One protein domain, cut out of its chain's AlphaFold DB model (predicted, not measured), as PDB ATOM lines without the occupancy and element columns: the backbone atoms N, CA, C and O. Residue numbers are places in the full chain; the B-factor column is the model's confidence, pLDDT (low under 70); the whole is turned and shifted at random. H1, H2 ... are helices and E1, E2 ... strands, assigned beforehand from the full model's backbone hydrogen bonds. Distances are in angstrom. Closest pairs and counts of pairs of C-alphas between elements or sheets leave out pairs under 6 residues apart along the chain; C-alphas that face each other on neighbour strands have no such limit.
ATOM      1  N   THR A  34       0.474   0.538  16.635       78.88
ATOM      2  CA  THR A  34       1.086  -0.718  16.210       78.88
ATOM      3  C   THR A  34       0.386  -1.169  14.945       78.88
ATOM      4  O   THR A  34      -0.824  -0.982  14.796       78.88
ATOM      5  N   TRP A  35       1.123  -1.788  14.040       75.81
ATOM      6  CA  TRP A  35       0.527  -2.381  12.856       75.81
ATOM      7  C   TRP A  35       0.266  -3.859  13.115       75.81
ATOM      8  O   TRP A  35       1.124  -4.589  13.587       75.81
ATOM      9  N   ILE A  36      -0.954  -4.307  12.876       73.88
ATOM     10  CA  ILE A  36      -1.369  -5.684  13.095       73.88
ATOM     11  C   ILE A  36      -1.356  -6.383  11.739       73.88
ATOM     12  O   ILE A  36      -2.259  -6.171  10.925       73.88
ATOM     13  N   PRO A  37      -0.362  -7.241  11.473       69.94
ATOM     14  CA  PRO A  37      -0.324  -8.007  10.244       69.94
ATOM     15  C   PRO A  37      -1.205  -9.254  10.408       69.94
ATOM     16  O   PRO A  37      -0.690 -10.362  10.410       69.94
ATOM     17  N   THR A  38      -2.522  -9.107  10.611       68.88
ATOM     18  CA  THR A  38      -3.457 -10.200  10.993       68.88
ATOM     19  C   THR A  38      -3.280 -11.480  10.180       68.88
ATOM     20  O   THR A  38      -3.277 -12.574  10.741       68.88
ATOM     21  N   VAL A  39      -3.097 -11.348   8.867       71.44
ATOM     22  CA  VAL A  39      -2.850 -12.483   7.971       71.44
ATOM     23  C   VAL A  39      -1.516 -13.172   8.286       71.44
ATOM     24  O   VAL A  39      -1.460 -14.397   8.362       71.44
ATOM     25  N   LEU A  40      -0.454 -12.401   8.530       76.56
ATOM     26  CA  LEU A  40       0.868 -12.932   8.874       76.56
ATOM     27  C   LEU A  40       0.911 -13.491  10.304       76.56
ATOM     28  O   LEU A  40       1.562 -14.502  10.534       76.56
ATOM     29  N   ILE A  41       0.150 -12.918  11.247       75.62
ATOM     30  CA  ILE A  41      -0.027 -13.476  12.601       75.62
ATOM     31  C   ILE A  41      -0.548 -14.912  12.512       75.62
ATOM     32  O   ILE A  41      -0.004 -15.798  13.165       75.62
ATOM     33  N   GLY A  42      -1.569 -15.155  11.682       77.62
ATOM     34  CA  GLY A  42      -2.084 -16.508  11.453       77.62
ATOM     35  C   GLY A  42      -0.997 -17.462  10.954       77.62
ATOM     36  O   GLY A  42      -0.867 -18.572  11.463       77.62
ATOM     37  N   LYS A  43      -0.153 -16.996  10.028       79.31
ATOM     38  CA  LYS A  43       0.966 -17.782   9.489       79.31
ATOM     39  C   LYS A  43       2.063 -18.076  10.493       79.31
ATOM     40  O   LYS A  43       2.624 -19.166  10.461       79.31
ATOM     41  N   TRP A  44       2.325 -17.164  11.419       80.44
ATOM     42  CA  TRP A  44       3.251 -17.425  12.514       80.44
ATOM     43  C   TRP A  44       2.769 -18.586  13.403       80.44
ATOM     44  O   TRP A  44       3.560 -19.463  13.736       80.44
ATOM     45  N   PHE A  45       1.469 -18.651  13.730       77.50
ATOM     46  CA  PHE A  45       0.907 -19.756  14.526       77.50
ATOM     47  C   PHE A  45       0.900 -21.102  13.789       77.50
ATOM     48  O   PHE A  45       1.006 -22.145  14.430       77.50
ATOM     49  N   GLU A  46       0.762 -21.091  12.461       81.00
ATOM     50  CA  GLU A  46       0.840 -22.304  11.637       81.00
ATOM     51  C   GLU A  46       2.268 -22.887  11.583       81.00
ATOM     52  O   GLU A  46       2.414 -24.102  11.447       81.00
ATOM     53  N   TYR A  47       3.306 -22.046  11.710       76.31
ATOM     54  CA  TYR A  47       4.717 -22.428  11.536       76.31
ATOM     55  C   TYR A  47       5.645 -21.819  12.615       76.31
ATOM     56  O   TYR A  47       6.479 -20.961  12.306       76.31
ATOM     57  N   PRO A  48       5.528 -22.241  13.890       65.56
ATOM     58  CA  PRO A  48       6.238 -21.614  15.011       65.56
ATOM     59  C   PRO A  48       7.737 -21.976  15.121       65.56
ATOM     60  O   PRO A  48       8.480 -21.303  15.831       65.56
ATOM     61  N   ASP A  49       8.223 -23.012  14.431       59.00
ATOM     62  CA  ASP A  49       9.456 -23.758  14.742       59.00
ATOM     63  C   ASP A  49      10.721 -23.402  13.926       59.00
ATOM     64  O   ASP A  49      11.602 -24.232  13.717       59.00
ATOM     65  N   GLY A  50      10.932 -22.125  13.595       51.62
ATOM     66  CA  GLY A  50      12.321 -21.633  13.659       51.62
ATOM     67  C   GLY A  50      13.030 -21.193  12.378       51.62
ATOM     68  O   GLY A  50      14.182 -21.550  12.137       51.62
ATOM     69  N   ARG A  51      12.436 -20.252  11.640       58.03
ATOM     70  CA  ARG A  51      13.213 -19.211  10.921       58.03
ATOM     71  C   ARG A  51      12.687 -17.791  11.151       58.03
ATOM     72  O   ARG A  51      13.059 -16.871  10.432       58.03
ATOM     73  N   ALA A  52      11.794 -17.624  12.125       73.00
ATOM     74  CA  ALA A  52      10.929 -16.460  12.184       73.00
ATOM     75  C   ALA A  52      11.626 -15.239  12.785       73.00
ATOM     76  O   ALA A  52      11.807 -14.274  12.061       73.00
ATOM     77  N   ALA A  53      12.032 -15.261  14.055       83.44
ATOM     78  CA  ALA A  53      12.465 -14.057  14.764       83.44
ATOM     79  C   ALA A  53      13.995 -13.916  14.846       83.44
ATOM     80  O   ALA A  53      14.673 -14.796  15.376       83.44
ATOM     81  N   VAL A  54      14.530 -12.791  14.376       89.69
ATOM     82  CA  VAL A  54      15.940 -12.403  14.526       89.69
ATOM     83  C   VAL A  54      16.001 -11.002  15.113       89.69
ATOM     84  O   VAL A  54      15.385 -10.089  14.571       89.69
ATOM     85  N   GLU A  55      16.758 -10.816  16.193       91.38
ATOM     86  CA  GLU A  55      17.088  -9.479  16.683       91.38
ATOM     87  C   GLU A  55      18.136  -8.861  15.750       91.38
ATOM     88  O   GLU A  55      19.276  -9.318  15.669       91.38
ATOM     89  N   VAL A  56      17.719  -7.869  14.965       92.38
ATOM     90  CA  VAL A  56      18.555  -7.223  13.940       92.38
ATOM     91  C   VAL A  56      19.272  -5.982  14.470       92.38
ATOM     92  O   VAL A  56      20.272  -5.550  13.899       92.38
ATOM     93  N   ALA A  57      18.766  -5.412  15.561       92.25
ATOM     94  CA  ALA A  57      19.394  -4.374  16.366       92.25
ATOM     95  C   ALA A  57      18.816  -4.448  17.786       92.25
ATOM     96  O   ALA A  57      17.790  -5.087  17.984       92.25
ATOM     97  N   ASP A  58      19.453  -3.785  18.750       92.50
ATOM     98  CA  ASP A  58      19.005  -3.761  20.150       92.50
ATOM     99  C   ASP A  58      17.521  -3.364  20.265       92.50
ATOM    100  O   ASP A  58      17.130  -2.262  19.864       92.50
ATOM    101  N   GLY A  59      16.686  -4.294  20.742       89.81
ATOM    102  CA  GLY A  59      15.242  -4.102  20.871       89.81
ATOM    103  C   GLY A  59      14.482  -4.033  19.541       89.81
ATOM    104  O   GLY A  59      13.335  -3.582  19.523       89.81
ATOM    105  N   VAL A  60      15.085  -4.449  18.423       92.44
ATOM    106  CA  VAL A  60      14.472  -4.469  17.089       92.44
ATOM    107  C   VAL A  60      14.571  -5.861  16.486       92.44
ATOM    108  O   VAL A  60      15.656  -6.377  16.218       92.44
ATOM    109  N   TRP A  61      13.419  -6.436  16.178       92.38
ATOM    110  CA  TRP A  61      13.307  -7.814  15.730       92.38
ATOM    111  C   TRP A  61      12.641  -7.907  14.369       92.38
ATOM    112  O   TRP A  61      11.639  -7.245  14.115       92.38
ATOM    113  N   GLU A  62      13.150  -8.770  13.501       91.50
ATOM    114  CA  GLU A  62      12.469  -9.168  12.275       91.50
ATOM    115  C   GLU A  62      11.854 -10.546  12.455       91.50
ATOM    116  O   GLU A  62      12.557 -11.500  12.772       91.50
ATOM    117  N   LEU A  63      10.539 -10.636  12.255       89.06
ATOM    118  CA  LEU A  63       9.781 -11.879  12.225       89.06
ATOM    119  C   LEU A  63       9.490 -12.249  10.766       89.06
ATOM    120  O   LEU A  63       8.941 -11.432  10.030       89.06
ATOM    121  N   THR A  64       9.835 -13.467  10.362       88.06
ATOM    122  CA  THR A  64       9.588 -14.048   9.037       88.06
ATOM    123  C   THR A  64       8.350 -14.935   9.075       88.06
ATOM    124  O   THR A  64       8.250 -15.832   9.910       88.06
ATOM    125  N   HIS A  65       7.434 -14.710   8.136       84.88
ATOM    126  CA  HIS A  65       6.122 -15.342   8.046       84.88
ATOM    127  C   HIS A  65       5.986 -16.071   6.704       84.88
ATOM    128  O   HIS A  65       6.007 -15.417   5.655       84.88
ATOM    129  N   PRO A  66       5.839 -17.404   6.695       80.19
ATOM    130  CA  PRO A  66       5.549 -18.151   5.473       80.19
ATOM    131  C   PRO A  66       4.148 -17.801   4.948       80.19
ATOM    132  O   PRO A  66       3.155 -18.041   5.629       80.19
ATOM    133  N   TYR A  67       4.033 -17.247   3.741       77.44
ATOM    134  CA  TYR A  67       2.755 -16.850   3.143       77.44
ATOM    135  C   TYR A  67       2.706 -17.214   1.659       77.44
ATOM    136  O   TYR A  67       3.434 -16.633   0.866       77.44
ATOM    137  N   ASP A  68       1.843 -18.163   1.284       74.44
ATOM    138  CA  ASP A  68       1.573 -18.550  -0.113       74.44
ATOM    139  C   ASP A  68       2.840 -18.807  -0.959       74.44
ATOM    140  O   ASP A  68       3.045 -18.257  -2.036       74.44
ATOM    141  N   GLY A  69       3.772 -19.598  -0.411       73.50
ATOM    142  CA  GLY A  69       5.063 -19.887  -1.050       73.50
ATOM    143  C   GLY A  69       6.111 -18.769  -0.937       73.50
ATOM    144  O   GLY A  69       7.266 -18.982  -1.307       73.50
ATOM    145  N   LEU A  70       5.755 -17.612  -0.375       75.62
ATOM    146  CA  LEU A  70       6.652 -16.504  -0.044       75.62
ATOM    147  C   LEU A  70       7.031 -16.505   1.444       75.62
ATOM    148  O   LEU A  70       6.438 -17.199   2.268       75.62
ATOM    149  N   HIS A  71       8.033 -15.697   1.783       82.19
ATOM    150  CA  HIS A  71       8.438 -15.417   3.160       82.19
ATOM    151  C   HIS A  71       8.388 -13.905   3.368       82.19
ATOM    152  O   HIS A  71       9.319 -13.198   2.987       82.19
ATOM    153  N   LEU A  72       7.281 -13.417   3.923       83.56
ATOM    154  CA  LEU A  72       7.084 -11.997   4.206       83.56
ATOM    155  C   LEU A  72       7.614 -11.681   5.597       83.56
ATOM    156  O   LEU A  72       7.468 -12.483   6.517       83.56
ATOM    157  N   ARG A  73       8.227 -10.515   5.775       88.12
ATOM    158  CA  ARG A  73       8.778 -10.105   7.068       88.12
ATOM    159  C   ARG A  73       7.989  -8.983   7.720       88.12
ATOM    160  O   ARG A  73       7.338  -8.175   7.070       88.12
ATOM    161  N   THR A  74       8.097  -8.909   9.037       89.00
ATOM    162  CA  THR A  74       7.594  -7.807   9.864       89.00
ATOM    163  C   THR A  74       8.686  -7.368  10.818       89.00
ATOM    164  O   THR A  74       9.408  -8.227  11.320       89.00
ATOM    165  N   ARG A  75       8.777  -6.075  11.117       91.31
ATOM    166  CA  ARG A  75       9.731  -5.537  12.083       91.31
ATOM    167  C   ARG A  75       9.003  -5.059  13.323       91.31
ATOM    168  O   ARG A  75       8.028  -4.311  13.227       91.31
ATOM    169  N   TRP A  76       9.518  -5.489  14.462       90.50
ATOM    170  CA  TRP A  76       8.972  -5.240  15.779       90.50
ATOM    171  C   TRP A  76       9.986  -4.514  16.647       90.50
ATOM    172  O   TRP A  76      11.187  -4.731  16.523       90.50
ATOM    173  N   GLU A  77       9.490  -3.641  17.511       90.94
ATOM    174  CA  GLU A  77      10.294  -2.799  18.383       90.94
ATOM    175  C   GLU A  77       9.842  -2.944  19.835       90.94
ATOM    176  O   GLU A  77       8.642  -2.866  20.134       90.94
ATOM    177  N   GLY A  78      10.827  -3.072  20.721       90.69
ATOM    178  CA  GLY A  78      10.682  -3.152  22.167       90.69
ATOM    179  C   GLY A  78      10.833  -4.572  22.715       90.69
ATOM    180  O   GLY A  78      11.635  -5.356  22.218       90.69
ATOM    181  N   GLU A  79      10.070  -4.881  23.757       90.50
ATOM    182  CA  GLU A  79      10.183  -6.104  24.554       90.50
ATOM    183  C   GLU A  79       9.189  -7.171  24.069       90.50
ATOM    184  O   GLU A  79       7.983  -7.010  24.293       90.50
ATOM    185  N   PRO A  80       9.640  -8.257  23.413       87.69
ATOM    186  CA  PRO A  80       8.747  -9.256  22.840       87.69
ATOM    187  C   PRO A  80       7.959 -10.037  23.885       87.69
ATOM    188  O   PRO A  80       8.467 -10.433  24.933       87.69
ATOM    189  N   TYR A  81       6.723 -10.384  23.527       81.88
ATOM    190  CA  TYR A  81       6.051 -11.512  24.161       81.88
ATOM    191  C   TYR A  81       6.650 -12.816  23.621       81.88
ATOM    192  O   TYR A  81       6.711 -13.007  22.406       81.88
ATOM    193  N   LEU A  82       7.088 -13.706  24.511       85.12
ATOM    194  CA  LEU A  82       7.720 -14.972  24.141       85.12
ATOM    195  C   LEU A  82       6.737 -16.135  24.293       85.12
ATOM    196  O   LEU A  82       6.136 -16.310  25.353       85.12
ATOM    197  N   ILE A  83       6.635 -16.964  23.259       81.56
ATOM    198  CA  ILE A  83       5.976 -18.273  23.300       81.56
ATOM    199  C   ILE A  83       7.069 -19.310  23.076       81.56
ATOM    200  O   ILE A  83       7.770 -19.252  22.071       81.56
ATOM    201  N   ASP A  84       7.271 -20.204  24.045       83.75
ATOM    202  CA  ASP A  84       8.340 -21.214  24.017       83.75
ATOM    203  C   ASP A  84       9.743 -20.636  23.724       83.75
ATOM    204  O   ASP A  84      10.589 -21.264  23.092       83.75
ATOM    205  N   GLY A  85       9.999 -19.408  24.195       83.12
ATOM    206  CA  GLY A  85      11.263 -18.690  23.991       83.12
ATOM    207  C   GLY A  85      11.383 -17.955  22.651       83.12
ATOM    208  O   GLY A  85      12.420 -17.352  22.388       83.12
ATOM    209  N   ILE A  86      10.338 -17.962  21.821       82.81
ATOM    210  CA  ILE A  86      10.314 -17.331  20.499       82.81
ATOM    211  C   ILE A  86       9.441 -16.066  20.549       82.81
ATOM    212  O   ILE A  86       8.293 -16.145  20.996       82.81
ATOM    213  N   PRO A  87       9.932 -14.902  20.080       87.38
ATOM    214  CA  PRO A  87       9.119 -13.702  19.908       87.38
ATOM    215  C   PRO A  87       7.875 -13.956  19.056       87.38
ATOM    216  O   PRO A  87       7.969 -14.344  17.889       87.38
ATOM    217  N   ALA A  88       6.713 -13.698  19.644       83.44
ATOM    218  CA  ALA A  88       5.422 -13.834  18.995       83.44
ATOM    219  C   ALA A  88       4.910 -12.468  18.503       83.44
ATOM    220  O   ALA A  88       5.122 -11.444  19.165       83.44
ATOM    221  N   PRO A  89       4.182 -12.416  17.375       82.31
ATOM    222  CA  PRO A  89       3.611 -11.187  16.834       82.31
ATOM    223  C   PRO A  89       2.321 -10.799  17.584       82.31
ATOM    224  O   PRO A  89       1.257 -10.660  16.983       82.31
ATOM    225  N   VAL A  90       2.404 -10.659  18.913       80.75
ATOM    226  CA  VAL A  90       1.294 -10.296  19.809       80.75
ATOM    227  C   VAL A  90       1.485  -8.850  20.273       80.75
ATOM    228  O   VAL A  90       2.274  -8.611  21.188       80.75
ATOM    229  N   PRO A  91       0.800  -7.865  19.665       79.50
ATOM    230  CA  PRO A  91       1.045  -6.462  19.963       79.50
ATOM    231  C   PRO A  91       0.770  -6.085  21.421       79.50
ATOM    232  O   PRO A  91      -0.235  -6.487  22.006       79.50
ATOM    233  N   SER A  92       1.635  -5.247  21.986       76.56
ATOM    234  CA  SER A  92       1.476  -4.662  23.319       76.56
ATOM    235  C   SER A  92       2.116  -3.269  23.379       76.56
ATOM    236  O   SER A  92       2.891  -2.911  22.492       76.56
ATOM    237  N   PRO A  93       1.839  -2.442  24.405       75.81
ATOM    238  CA  PRO A  93       2.488  -1.134  24.535       75.81
ATOM    239  C   PRO A  93       4.026  -1.188  24.545       75.81
ATOM    240  O   PRO A  93       4.671  -0.202  24.182       75.81
ATOM    241  N   ALA A  94       4.603  -2.326  24.946       82.88
ATOM    242  CA  ALA A  94       6.041  -2.577  24.953       82.88
ATOM    243  C   ALA A  94       6.539  -3.320  23.700       82.88
ATOM    244  O   ALA A  94       7.742  -3.372  23.504       82.88
ATOM    245  N   TRP A  95       5.649  -3.852  22.854       85.88
ATOM    246  CA  TRP A  95       5.975  -4.648  21.667       85.88
ATOM    247  C   TRP A  95       5.115  -4.226  20.483       85.88
ATOM    248  O   TRP A  95       3.946  -4.612  20.365       85.88
ATOM    249  N   ARG A  96       5.676  -3.405  19.600       85.62
ATOM    250  CA  ARG A  96       4.934  -2.846  18.463       85.62
ATOM    251  C   ARG A  96       5.521  -3.309  17.148       85.62
ATOM    252  O   ARG A  96       6.735  -3.373  17.015       85.62
ATOM    253  N   CYS A  97       4.672  -3.537  16.160       87.19
ATOM    254  CA  CYS A  97       5.117  -3.690  14.783       87.19
ATOM    255  C   CYS A  97       5.224  -2.297  14.154       87.19
ATOM    256  O   CYS A  97       4.254  -1.534  14.198       87.19
ATOM    257  N   SER A  98       6.372  -1.973  13.563       86.25
ATOM    258  CA  SER A  98       6.636  -0.683  12.904       86.25
ATOM    259  C   SER A  98       6.786  -0.794  11.385       86.25
ATOM    260  O   SER A  98       6.609   0.198  10.678       86.25
ATOM    261  N   TRP A  99       7.053  -1.999  10.873       88.38
ATOM    262  CA  TRP A  99       7.200  -2.255   9.441       88.38
ATOM    263  C   TRP A  99       6.682  -3.640   9.049       88.38
ATOM    264  O   TRP A  99       6.763  -4.580   9.842       88.38
ATOM    265  N   MET A 100       6.171  -3.783   7.824       85.38
ATOM    266  CA  MET A 100       5.799  -5.087   7.263       85.38
ATOM    267  C   MET A 100       5.916  -5.156   5.738       85.38
ATOM    268  O   MET A 100       5.651  -4.182   5.033       85.38
ATOM    269  N   GLU A 101       6.256  -6.343   5.238       83.25
ATOM    270  CA  GLU A 101       6.100  -6.739   3.840       83.25
ATOM    271  C   GLU A 101       4.665  -7.225   3.593       83.25
ATOM    272  O   GLU A 101       4.124  -8.034   4.348       83.25
ATOM    273  N   VAL A 102       4.045  -6.735   2.519       77.62
ATOM    274  CA  VAL A 102       2.671  -7.087   2.129       77.62
ATOM    275  C   VAL A 102       2.583  -7.337   0.633       77.62
ATOM    276  O   VAL A 102       3.346  -6.766  -0.145       77.62
ATOM    277  N   PHE A 103       1.636  -8.173   0.214       74.88
ATOM    278  CA  PHE A 103       1.385  -8.422  -1.201       74.88
ATOM    279  C   PHE A 103       0.374  -7.414  -1.769       74.88
ATOM    280  O   PHE A 103      -0.691  -7.182  -1.184       74.88
ATOM    281  N   GLY A 104       0.715  -6.792  -2.898       68.38
ATOM    282  CA  GLY A 104      -0.112  -5.778  -3.549       68.38
ATOM    283  C   GLY A 104      -1.459  -6.331  -4.022       68.38
ATOM    284  O   GLY A 104      -1.525  -7.400  -4.625       68.38
ATOM    285  N   GLY A 105      -2.544  -5.605  -3.741       59.00
ATOM    286  CA  GLY A 105      -3.898  -5.909  -4.220       59.00
ATOM    287  C   GLY A 105      -4.651  -6.996  -3.446       59.00
ATOM    288  O   GLY A 105      -5.862  -7.138  -3.609       59.00
ATOM    289  N   GLN A 106      -3.971  -7.727  -2.563       58.00
ATOM    290  CA  GLN A 106      -4.589  -8.706  -1.659       58.00
ATOM    291  C   GLN A 106      -4.453  -8.317  -0.178       58.00
ATOM    292  O   GLN A 106      -5.069  -8.940   0.686       58.00
ATOM    293  N   GLY A 107      -3.660  -7.284   0.130       56.78
ATOM    294  CA  GLY A 107      -3.363  -6.859   1.493       56.78
ATOM    295  C   GLY A 107      -4.360  -5.841   2.045       56.78
ATOM    296  O   GLY A 107      -4.399  -4.690   1.609       56.78
ATOM    297  N   LEU A 108      -5.114  -6.245   3.068       57.53
ATOM    298  CA  LEU A 108      -5.684  -5.322   4.048       57.53
ATOM    299  C   LEU A 108      -4.685  -5.206   5.199       57.53
ATOM    300  O   LEU A 108      -4.445  -6.184   5.905       57.53
ATOM    301  N   VAL A 109      -4.098  -4.029   5.388       62.53
ATOM    302  CA  VAL A 109      -3.209  -3.755   6.520       62.53
ATOM    303  C   VAL A 109      -4.007  -3.067   7.611       62.53
ATOM    304  O   VAL A 109      -4.706  -2.093   7.349       62.53
ATOM    305  N   PHE A 110      -3.909  -3.557   8.842       60.91
ATOM    306  CA  PHE A 110      -4.641  -2.990   9.967       60.91
ATOM    307  C   PHE A 110      -3.684  -2.282  10.924       60.91
ATOM    308  O   PHE A 110      -2.919  -2.925  11.627       60.91
ATOM    309  N   GLY A 111      -3.707  -0.958  10.976       62.28
ATOM    310  CA  GLY A 111      -3.146  -0.184  12.078       62.28
ATOM    311  C   GLY A 111      -4.087  -0.219  13.272       62.28
ATOM    312  O   GLY A 111      -5.296  -0.105  13.109       62.28
ATOM    313  N   SER A 112      -3.559  -0.369  14.479       60.09
ATOM    314  CA  SER A 112      -4.338  -0.290  15.714       60.09
ATOM    315  C   SER A 112      -3.665   0.632  16.714       60.09
ATOM    316  O   SER A 112      -2.442   0.647  16.860       60.09
ATOM    317  N   THR A 113      -4.480   1.364  17.466       60.00
ATOM    318  CA  THR A 113      -4.036   1.997  18.705       60.00
ATOM    319  C   THR A 113      -4.134   0.946  19.794       60.00
ATOM    320  O   THR A 113      -5.110   0.198  19.856       60.00
ATOM    321  N   LEU A 114      -3.111   0.849  20.640       57.84
ATOM    322  CA  LEU A 114      -3.112  -0.105  21.755       57.84
ATOM    323  C   LEU A 114      -3.709   0.476  23.042       57.84
ATOM    324  O   LEU A 114      -3.930  -0.262  23.996       57.84
ATOM    325  N   SER A 115      -3.975   1.784  23.082       53.88
ATOM    326  CA  SER A 115      -4.393   2.491  24.299       53.88
ATOM    327  C   SER A 115      -5.579   3.450  24.135       53.88
ATOM    328  O   SER A 115      -6.026   4.006  25.136       53.88
ATOM    329  N   ALA A 116      -6.119   3.654  22.929       52.16
ATOM    330  CA  ALA A 116      -7.206   4.610  22.706       52.16
ATOM    331  C   ALA A 116      -8.553   3.889  22.512       52.16
ATOM    332  O   ALA A 116      -8.738   3.135  21.560       52.16
ATOM    333  N   ALA A 117      -9.503   4.136  23.423       47.28
ATOM    334  CA  ALA A 117     -10.864   3.579  23.372       47.28
ATOM    335  C   ALA A 117     -11.705   4.134  22.198       47.28
ATOM    336  O   ALA A 117     -12.664   3.502  21.767       47.28
ATOM    337  N   ALA A 118     -11.313   5.294  21.668       51.25
ATOM    338  CA  ALA A 118     -11.731   5.853  20.387       51.25
ATOM    339  C   ALA A 118     -10.552   6.678  19.856       51.25
ATOM    340  O   ALA A 118     -10.002   7.496  20.597       51.25
ATOM    341  N   ALA A 119     -10.127   6.436  18.618       58.62
ATOM    342  CA  ALA A 119      -8.987   7.116  18.020       58.62
ATOM    343  C   ALA A 119      -9.449   7.858  16.768       58.62
ATOM    344  O   ALA A 119      -9.893   7.240  15.804       58.62
ATOM    345  N   ASP A 120      -9.347   9.184  16.792       64.50
ATOM    346  CA  ASP A 120      -9.532   9.992  15.591       64.50
ATOM    347  C   ASP A 120      -8.215   9.985  14.809       64.50
ATOM    348  O   ASP A 120      -7.267  10.692  15.159       64.50
ATOM    349  N   TRP A 121      -8.104   9.069  13.849       64.94
ATOM    350  CA  TRP A 121      -6.866   8.807  13.117       64.94
ATOM    351  C   TRP A 121      -6.670   9.762  11.945       64.94
ATOM    352  O   TRP A 121      -7.594  10.028  11.179       64.94
ATOM    353  N   SER A 122      -5.423  10.152  11.704       67.25
ATOM    354  CA  SER A 122      -4.995  10.674  10.408       67.25
ATOM    355  C   SER A 122      -3.618  10.136  10.020       67.25
ATOM    356  O   SER A 122      -2.802   9.794  10.878       67.25
ATOM    357  N   LEU A 123      -3.366  10.024   8.714       66.94
ATOM    358  CA  LEU A 123      -2.057   9.685   8.157       66.94
ATOM    359  C   LEU A 123      -1.544  10.837   7.293       66.94
ATOM    360  O   LEU A 123      -2.311  11.452   6.556       66.94
ATOM    361  N   SER A 124      -0.235  11.071   7.336       68.00
ATOM    362  CA  SER A 124       0.480  11.932   6.395       68.00
ATOM    363  C   SER A 124       1.550  11.109   5.690       68.00
ATOM    364  O   SER A 124       2.549  10.737   6.309       68.00
ATOM    365  N   TRP A 125       1.348  10.825   4.406       64.25
ATOM    366  CA  TRP A 125       2.332  10.139   3.566       64.25
ATOM    367  C   TRP A 125       3.475  11.086   3.188       64.25
ATOM    368  O   TRP A 125       3.260  12.284   3.009       64.25
ATOM    369  N   ALA A 126       4.698  10.558   3.127       56.81
ATOM    370  CA  ALA A 126       5.887  11.347   2.801       56.81
ATOM    371  C   ALA A 126       6.041  11.641   1.292       56.81
ATOM    372  O   ALA A 126       6.740  12.592   0.946       56.81
ATOM    373  N   ASP A 127       5.365  10.884   0.417       49.50
ATOM    374  CA  ASP A 127       5.417  11.033  -1.045       49.50
ATOM    375  C   ASP A 127       4.083  11.578  -1.612       49.50
ATOM    376  O   ASP A 127       3.017  11.203  -1.114       49.50
ATOM    377  N   PRO A 128       4.099  12.493  -2.609       41.59
ATOM    378  CA  PRO A 128       2.920  13.286  -2.966       41.59
ATOM    379  C   PRO A 128       1.930  12.628  -3.961       41.59
ATOM    380  O   PRO A 128       2.319  12.058  -4.976       41.59
ATOM    381  N   ALA A 147      -5.799   3.775   0.338       43.34
ATOM    382  CA  ALA A 147      -6.776   4.393   1.239       43.34
ATOM    383  C   ALA A 147      -6.632   3.801   2.647       43.34
ATOM    384  O   ALA A 147      -6.671   2.578   2.807       43.34
ATOM    385  N   ALA A 148      -6.521   4.675   3.649       47.34
ATOM    386  CA  ALA A 148      -6.601   4.334   5.061       47.34
ATOM    387  C   ALA A 148      -8.010   4.676   5.592       47.34
ATOM    388  O   ALA A 148      -8.447   5.817   5.474       47.34
ATOM    389  N   ILE A 149      -8.739   3.707   6.149       48.19
ATOM    390  CA  ILE A 149     -10.106   3.890   6.669       48.19
ATOM    391  C   ILE A 149     -10.088   3.705   8.184       48.19
ATOM    392  O   ILE A 149      -9.814   2.607   8.669       48.19
ATOM    393  N   GLY A 150     -10.372   4.768   8.935       45.03
ATOM    394  CA  GLY A 150     -10.516   4.698  10.390       45.03
ATOM    395  C   GLY A 150     -11.829   4.024  10.797       45.03
ATOM    396  O   GLY A 150     -12.890   4.363  10.277       45.03
ATOM    397  N   ALA A 151     -11.771   3.085  11.741       45.03
ATOM    398  CA  ALA A 151     -12.941   2.494  12.388       45.03
ATOM    399  C   ALA A 151     -12.633   2.224  13.871       45.03
ATOM    400  O   ALA A 151     -11.870   1.317  14.210       45.03
ATOM    401  N   GLY A 152     -13.230   3.007  14.774       56.03
ATOM    402  CA  GLY A 152     -13.004   2.863  16.217       56.03
ATOM    403  C   GLY A 152     -11.546   3.128  16.613       56.03
ATOM    404  O   GLY A 152     -11.064   4.248  16.485       56.03
ATOM    405  N   SER A 153     -10.847   2.112  17.127       56.72
ATOM    406  CA  SER A 153      -9.423   2.176  17.502       56.72
ATOM    407  C   SER A 153      -8.468   1.737  16.380       56.72
ATOM    408  O   SER A 153      -7.248   1.755  16.580       56.72
ATOM    409  N   GLY A 154      -9.003   1.370  15.209       59.31
ATOM    410  CA  GLY A 154      -8.266   0.798  14.085       59.31
ATOM    411  C   GLY A 154      -8.253   1.657  12.823       59.31
ATOM    412  O   GLY A 154      -9.096   2.534  12.636       59.31
ATOM    413  N   LEU A 155      -7.301   1.361  11.946       61.47
ATOM    414  CA  LEU A 155      -7.061   2.011  10.667       61.47
ATOM    415  C   LEU A 155      -6.773   0.946   9.609       61.47
ATOM    416  O   LEU A 155      -5.816   0.193   9.723       61.47
ATOM    417  N   LEU A 156      -7.580   0.878   8.564       62.62
ATOM    418  CA  LEU A 156      -7.430  -0.109   7.501       62.62
ATOM    419  C   LEU A 156      -6.764   0.519   6.275       62.62
ATOM    420  O   LEU A 156      -7.412   1.311   5.604       62.62
ATOM    421  N   VAL A 157      -5.531   0.139   5.951       64.19
ATOM    422  CA  VAL A 157      -4.811   0.560   4.739       64.19
ATOM    423  C   VAL A 157      -4.978  -0.497   3.644       64.19
ATOM    424  O   VAL A 157      -4.726  -1.682   3.869       64.19
ATOM    425  N   LYS A 158      -5.440  -0.083   2.461       59.41
ATOM    426  CA  LYS A 158      -5.671  -0.967   1.305       59.41
ATOM    427  C   LYS A 158      -4.589  -0.817   0.242       59.41
ATOM    428  O   LYS A 158      -4.555   0.216  -0.418       59.41
ATOM    429  N   THR A 159      -3.825  -1.871  -0.027       59.84
ATOM    430  CA  THR A 159      -2.860  -1.858  -1.138       59.84
ATOM    431  C   THR A 159      -3.537  -2.132  -2.482       59.84
ATOM    432  O   THR A 159      -4.500  -2.895  -2.566       59.84
ATOM    433  N   VAL A 160      -3.053  -1.511  -3.561       54.97
ATOM    434  CA  VAL A 160      -3.534  -1.776  -4.934       54.97
ATOM    435  C   VAL A 160      -2.677  -2.821  -5.642       54.97
ATOM    436  O   VAL A 160      -1.533  -3.069  -5.259       54.97
ATOM    437  N   PHE A 161      -3.224  -3.418  -6.700       55.59
ATOM    438  CA  PHE A 161      -2.444  -4.223  -7.636       55.59
ATOM    439  C   PHE A 161      -1.500  -3.323  -8.444       55.59
ATOM    440  O   PHE A 161      -1.911  -2.278  -8.945       55.59
ATOM    441  N   GLY A 162      -0.246  -3.745  -8.586       49.62
ATOM    442  CA  GLY A 162       0.681  -3.173  -9.560       49.62
ATOM    443  C   GLY A 162       0.430  -3.777 -10.942       49.62
ATOM    444  O   GLY A 162       0.028  -4.935 -11.048       49.62
ATOM    445  N   SER A 163       0.658  -3.006 -12.004       44.66
ATOM    446  CA  SER A 163       0.606  -3.502 -13.381       44.66
ATOM    447  C   SER A 163       2.017  -3.788 -13.906       44.66
ATOM    448  O   SER A 163       2.767  -2.844 -14.140       44.66
ATOM    449  N   GLY A 164       2.329  -5.063 -14.162       46.78
ATOM    450  CA  GLY A 164       3.430  -5.501 -15.029       46.78
ATOM    451  C   GLY A 164       4.829  -5.552 -14.400       46.78
ATOM    452  O   GLY A 164       5.366  -4.528 -13.997       46.78
ATOM    453  N   GLY A 165       5.439  -6.747 -14.440       51.81
ATOM    454  CA  GLY A 165       6.821  -7.023 -14.025       51.81
ATOM    455  C   GLY A 165       6.994  -6.980 -12.507       51.81
ATOM    456  O   GLY A 165       6.644  -5.993 -11.873       51.81
ATOM    457  N   GLY A 166       7.508  -8.051 -11.902       60.09
ATOM    458  CA  GLY A 166       7.675  -8.129 -10.451       60.09
ATOM    459  C   GLY A 166       8.419  -6.910  -9.896       60.09
ATOM    460  O   GLY A 166       9.303  -6.351 -10.547       60.09
ATOM    461  N   GLY A 167       8.059  -6.470  -8.691       69.44
ATOM    462  CA  GLY A 167       8.639  -5.261  -8.107       69.44
ATOM    463  C   GLY A 167       8.190  -4.999  -6.677       69.44
ATOM    464  O   GLY A 167       7.376  -5.740  -6.122       69.44
ATOM    465  N   PHE A 168       8.719  -3.931  -6.074       67.44
ATOM    466  CA  PHE A 168       8.270  -3.463  -4.766       67.44
ATOM    467  C   PHE A 168       8.269  -1.935  -4.660       67.44
ATOM    468  O   PHE A 168       9.063  -1.271  -5.321       67.44
ATOM    469  N   ASN A 169       7.400  -1.413  -3.795       69.31
ATOM    470  CA  ASN A 169       7.367  -0.014  -3.376       69.31
ATOM    471  C   ASN A 169       7.498   0.072  -1.854       69.31
ATOM    472  O   ASN A 169       6.890  -0.724  -1.136       69.31
ATOM    473  N   ASP A 170       8.249   1.059  -1.373       73.00
ATOM    474  CA  ASP A 170       8.323   1.399   0.046       73.00
ATOM    475  C   ASP A 170       7.409   2.600   0.315       73.00
ATOM    476  O   ASP A 170       7.590   3.667  -0.264       73.00
ATOM    477  N   LEU A 171       6.420   2.433   1.192       70.69
ATOM    478  CA  LEU A 171       5.448   3.462   1.554       70.69
ATOM    479  C   LEU A 171       5.643   3.836   3.018       70.69
ATOM    480  O   LEU A 171       5.629   2.970   3.894       70.69
ATOM    481  N   THR A 172       5.815   5.128   3.300       73.88
ATOM    482  CA  THR A 172       5.978   5.630   4.670       73.88
ATOM    483  C   THR A 172       4.951   6.707   4.984       73.88
ATOM    484  O   THR A 172       4.887   7.728   4.297       73.88
ATOM    485  N   ALA A 173       4.203   6.519   6.072       72.00
ATOM    486  CA  ALA A 173       3.314   7.541   6.618       72.00
ATOM    487  C   ALA A 173       3.619   7.826   8.090       72.00
ATOM    488  O   ALA A 173       3.936   6.929   8.874       72.00
ATOM    489  N   ALA A 174       3.486   9.092   8.473       76.19
ATOM    490  CA  ALA A 174       3.327   9.479   9.867       76.19
ATOM    491  C   ALA A 174       1.860   9.289  10.263       76.19
ATOM    492  O   ALA A 174       0.967   9.695   9.519       76.19
ATOM    493  N   ALA A 175       1.617   8.669  11.411       74.25
ATOM    494  CA  ALA A 175       0.286   8.438  11.939       74.25
ATOM    495  C   ALA A 175       0.025   9.364  13.119       74.25
ATOM    496  O   ALA A 175       0.881   9.538  13.983       74.25
ATOM    497  N   PHE A 176      -1.176   9.921  13.174       73.31
ATOM    498  CA  PHE A 176      -1.606  10.807  14.240       73.31
ATOM    499  C   PHE A 176      -2.934  10.325  14.812       73.31
ATOM    500  O   PHE A 176      -3.785   9.812  14.086       73.31
ATOM    501  N   VAL A 177      -3.114  10.506  16.118       72.12
ATOM    502  CA  VAL A 177      -4.359  10.200  16.831       72.12
ATOM    503  C   VAL A 177      -4.773  11.436  17.611       72.12
ATOM    504  O   VAL A 177      -4.024  11.907  18.465       72.12
ATOM    505  N   ALA A 178      -5.946  11.986  17.293       72.62
ATOM    506  CA  ALA A 178      -6.420  13.266  17.823       72.62
ATOM    507  C   ALA A 178      -5.367  14.395  17.688       72.62
ATOM    508  O   ALA A 178      -5.210  15.233  18.576       72.62
ATOM    509  N   GLY A 179      -4.605  14.385  16.587       70.25
ATOM    510  CA  GLY A 179      -3.540  15.353  16.298       70.25
ATOM    511  C   GLY A 179      -2.203  15.113  17.014       70.25
ATOM    512  O   GLY A 179      -1.240  15.822  16.730       70.25
ATOM    513  N   ALA A 180      -2.104  14.121  17.903       74.69
ATOM    514  CA  ALA A 180      -0.841  13.724  18.524       74.69
ATOM    515  C   ALA A 180      -0.103  12.696  17.657       74.69
ATOM    516  O   ALA A 180      -0.737  11.797  17.109       74.69
ATOM    517  N   ASP A 181       1.225  12.808  17.557       78.38
ATOM    518  CA  ASP A 181       2.065  11.821  16.866       78.38
ATOM    519  C   ASP A 181       1.907  10.444  17.523       78.38
ATOM    520  O   ASP A 181       2.150  10.278  18.721       78.38
ATOM    521  N   ALA A 182       1.472   9.473  16.722       74.00
ATOM    522  CA  ALA A 182       1.261   8.093  17.123       74.00
ATOM    523  C   ALA A 182       2.371   7.152  16.625       74.00
ATOM    524  O   ALA A 182       2.378   5.968  16.966       74.00
ATOM    525  N   GLY A 183       3.329   7.656  15.848       77.38
ATOM    526  CA  GLY A 183       4.420   6.896  15.255       77.38
ATOM    527  C   GLY A 183       4.341   6.836  13.734       77.38
ATOM    528  O   GLY A 183       3.639   7.602  13.079       77.38
ATOM    529  N   ARG A 184       5.105   5.915  13.148       76.44
ATOM    530  CA  ARG A 184       5.192   5.750  11.694       76.44
ATOM    531  C   ARG A 184       4.704   4.378  11.267       76.44
ATOM    532  O   ARG A 184       4.828   3.405  12.010       76.44
ATOM    533  N   ILE A 185       4.171   4.322  10.056       73.75
ATOM    534  CA  ILE A 185       4.027   3.093   9.288       73.75
ATOM    535  C   ILE A 185       5.074   3.068   8.205       73.75
ATOM    536  O   ILE A 185       5.295   4.077   7.532       73.75
ATOM    537  N   GLN A 186       5.679   1.905   8.026       78.00
ATOM    538  CA  GLN A 186       6.446   1.614   6.835       78.00
ATOM    539  C   GLN A 186       5.944   0.305   6.233       78.00
ATOM    540  O   GLN A 186       5.923  -0.730   6.898       78.00
ATOM    541  N   LEU A 187       5.517   0.355   4.980       76.69
ATOM    542  CA  LEU A 187       5.076  -0.810   4.228       76.69
ATOM    543  C   LEU A 187       6.033  -1.044   3.080       76.69
ATOM    544  O   LEU A 187       6.323  -0.121   2.327       76.69
ATOM    545  N   LYS A 188       6.466  -2.289   2.915       79.19
ATOM    546  CA  LYS A 188       7.101  -2.735   1.681       79.19
ATOM    547  C   LYS A 188       6.099  -3.567   0.893       79.19
ATOM    548  O   LYS A 188       5.839  -4.727   1.216       79.19
ATOM    549  N   VAL A 189       5.504  -2.965  -0.127       75.62
ATOM    550  CA  VAL A 189       4.484  -3.609  -0.957       75.62
ATOM    551  C   VAL A 189       5.178  -4.359  -2.080       75.62
ATOM    552  O   VAL A 189       5.838  -3.741  -2.905       75.62
ATOM    553  N   THR A 190       5.037  -5.682  -2.113       74.06
ATOM    554  CA  THR A 190       5.577  -6.546  -3.171       74.06
ATOM    555  C   THR A 190       4.480  -6.879  -4.174       74.06
ATOM    556  O   THR A 190       3.383  -7.285  -3.785       74.06
ATOM    557  N   TYR A 191       4.769  -6.735  -5.463       70.50
ATOM    558  CA  TYR A 191       3.848  -7.054  -6.552       70.50
ATOM    559  C   TYR A 191       4.283  -8.349  -7.232       70.50
ATOM    560  O   TYR A 191       5.449  -8.499  -7.602       70.50
ATOM    561  N   GLY A 192       3.346  -9.285  -7.380       61.44
ATOM    562  CA  GLY A 192       3.574 -10.510  -8.142       61.44
ATOM    563  C   GLY A 192       3.757 -10.231  -9.633       61.44
ATOM    564  O   GLY A 192       3.226  -9.255 -10.164       61.44
TER     565      GLY A 192
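Overview. This is residues 34 to 128 and 147 to 192 of the 194 residues of an uncharacterized protein of Burkholderiales bacterium 68-10 (UniProt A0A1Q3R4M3). The domain is a partial sandwich: a smaller sheet of E1, E8, E11 and E10 covers the E7, E13, E12 and E9 part of a large, strongly twisted sheet, with its edge strands E1 near E7 and E10 near E9. Helix H1 covers the other part of the large sheet, at E3 and E4, and the small hairpin of E5 and E6 sits at that end, E6 near E2. The printed part has 141 residues, with one named helix and 13 named strands in the order E1, H1, E2 to E13, and its class is mostly strand. The large sheet runs E2, E3, E4, E7, E13, E12, E9 and is mixed, while the small one runs E1, E8, E11, E10 and is antiparallel. The whole is compact and rounded, with a radius of gyration of the C-alphas of 14.9 A and spans of 40 by 40 by 25 A.

Arrangement. The printed part begins with E1, residues 34 to 36, an edge strand of the small sheet. H1, residues 38 to 46, follows after a tight link, and every O i to N i+4 pair in it is within hydrogen-bond range. E2, residues 53 to 57, E3, residues 60 to 67, and E4, residues 70 to 78, form a meander, each strand the antiparallel neighbour of the one before; N 54 and O 62 are 2.9 A apart, and N 63 and O 74 are 2.8 A apart. H1 is on their sheet at a height of 8.6 A, over E4 and only just over E3, on which 3 of its C-alphas fall. It runs across the strands, at 79 degrees to E4 on the local plane; the closest C-alphas of H1 and E3 are those of Trp 44 and His 65, 5.7 A apart. E5, residues 81 to 83, and E6, residues 86 to 88, are a hairpin, with N 83 and O 86 at 2.9 A. E7, residues 95 to 103, bends by 54 degrees at residue 98 and is antiparallel to E4, with N 75 and O 99 at 2.8 A. The closest C-alphas of E1 and E7 are those of Thr 34 and Arg 96, 4.9 A apart. E8, residues 108 to 113, is antiparallel to E1, with N 36 and O 110 at 2.7 A. E9, residues 121 to 125, is an edge strand of the large sheet. E10, residues 147 to 151, and E11, residues 154 to 158, are a hairpin, with N 149 and O 156 at 2.8 A, and E11 is antiparallel to E8, with N 111 and O 155 at 2.7 A. E12, residues 167 to 177, and E13, residues 180 to 191, are a hairpin, with N 171 and O 187 at 2.8 A. E12 is antiparallel to E9, with N 124 and O 174 at 2.8 A, and E13 is parallel to E7, with N 190 and O 102 at 2.8 A.

Along the chain. E1 begins at C-alpha 34, at (1.086, -0.718, 16.210). H1 is 12.9 A long, E3 22.0 A, E4 26.2 A and E7 23.6 A. E12 measures 32.1 A and E13 32.9 A, ending at C-alpha 191, at (3.848, -7.054, -6.552).

Size, cuts and confidence. The C-alphas farthest apart are those of Asp 84 and Pro 128, at 44.1 A. Residues 129 to 146 are not printed, and C-alphas 128 and 147 are 13.8 A apart across this cut. Of the links that are printed whole, none is long. The mean pLDDT of the printed part is 72.0, and 55 residues are under 70, among them residues 104 to 128 and 147 to 169.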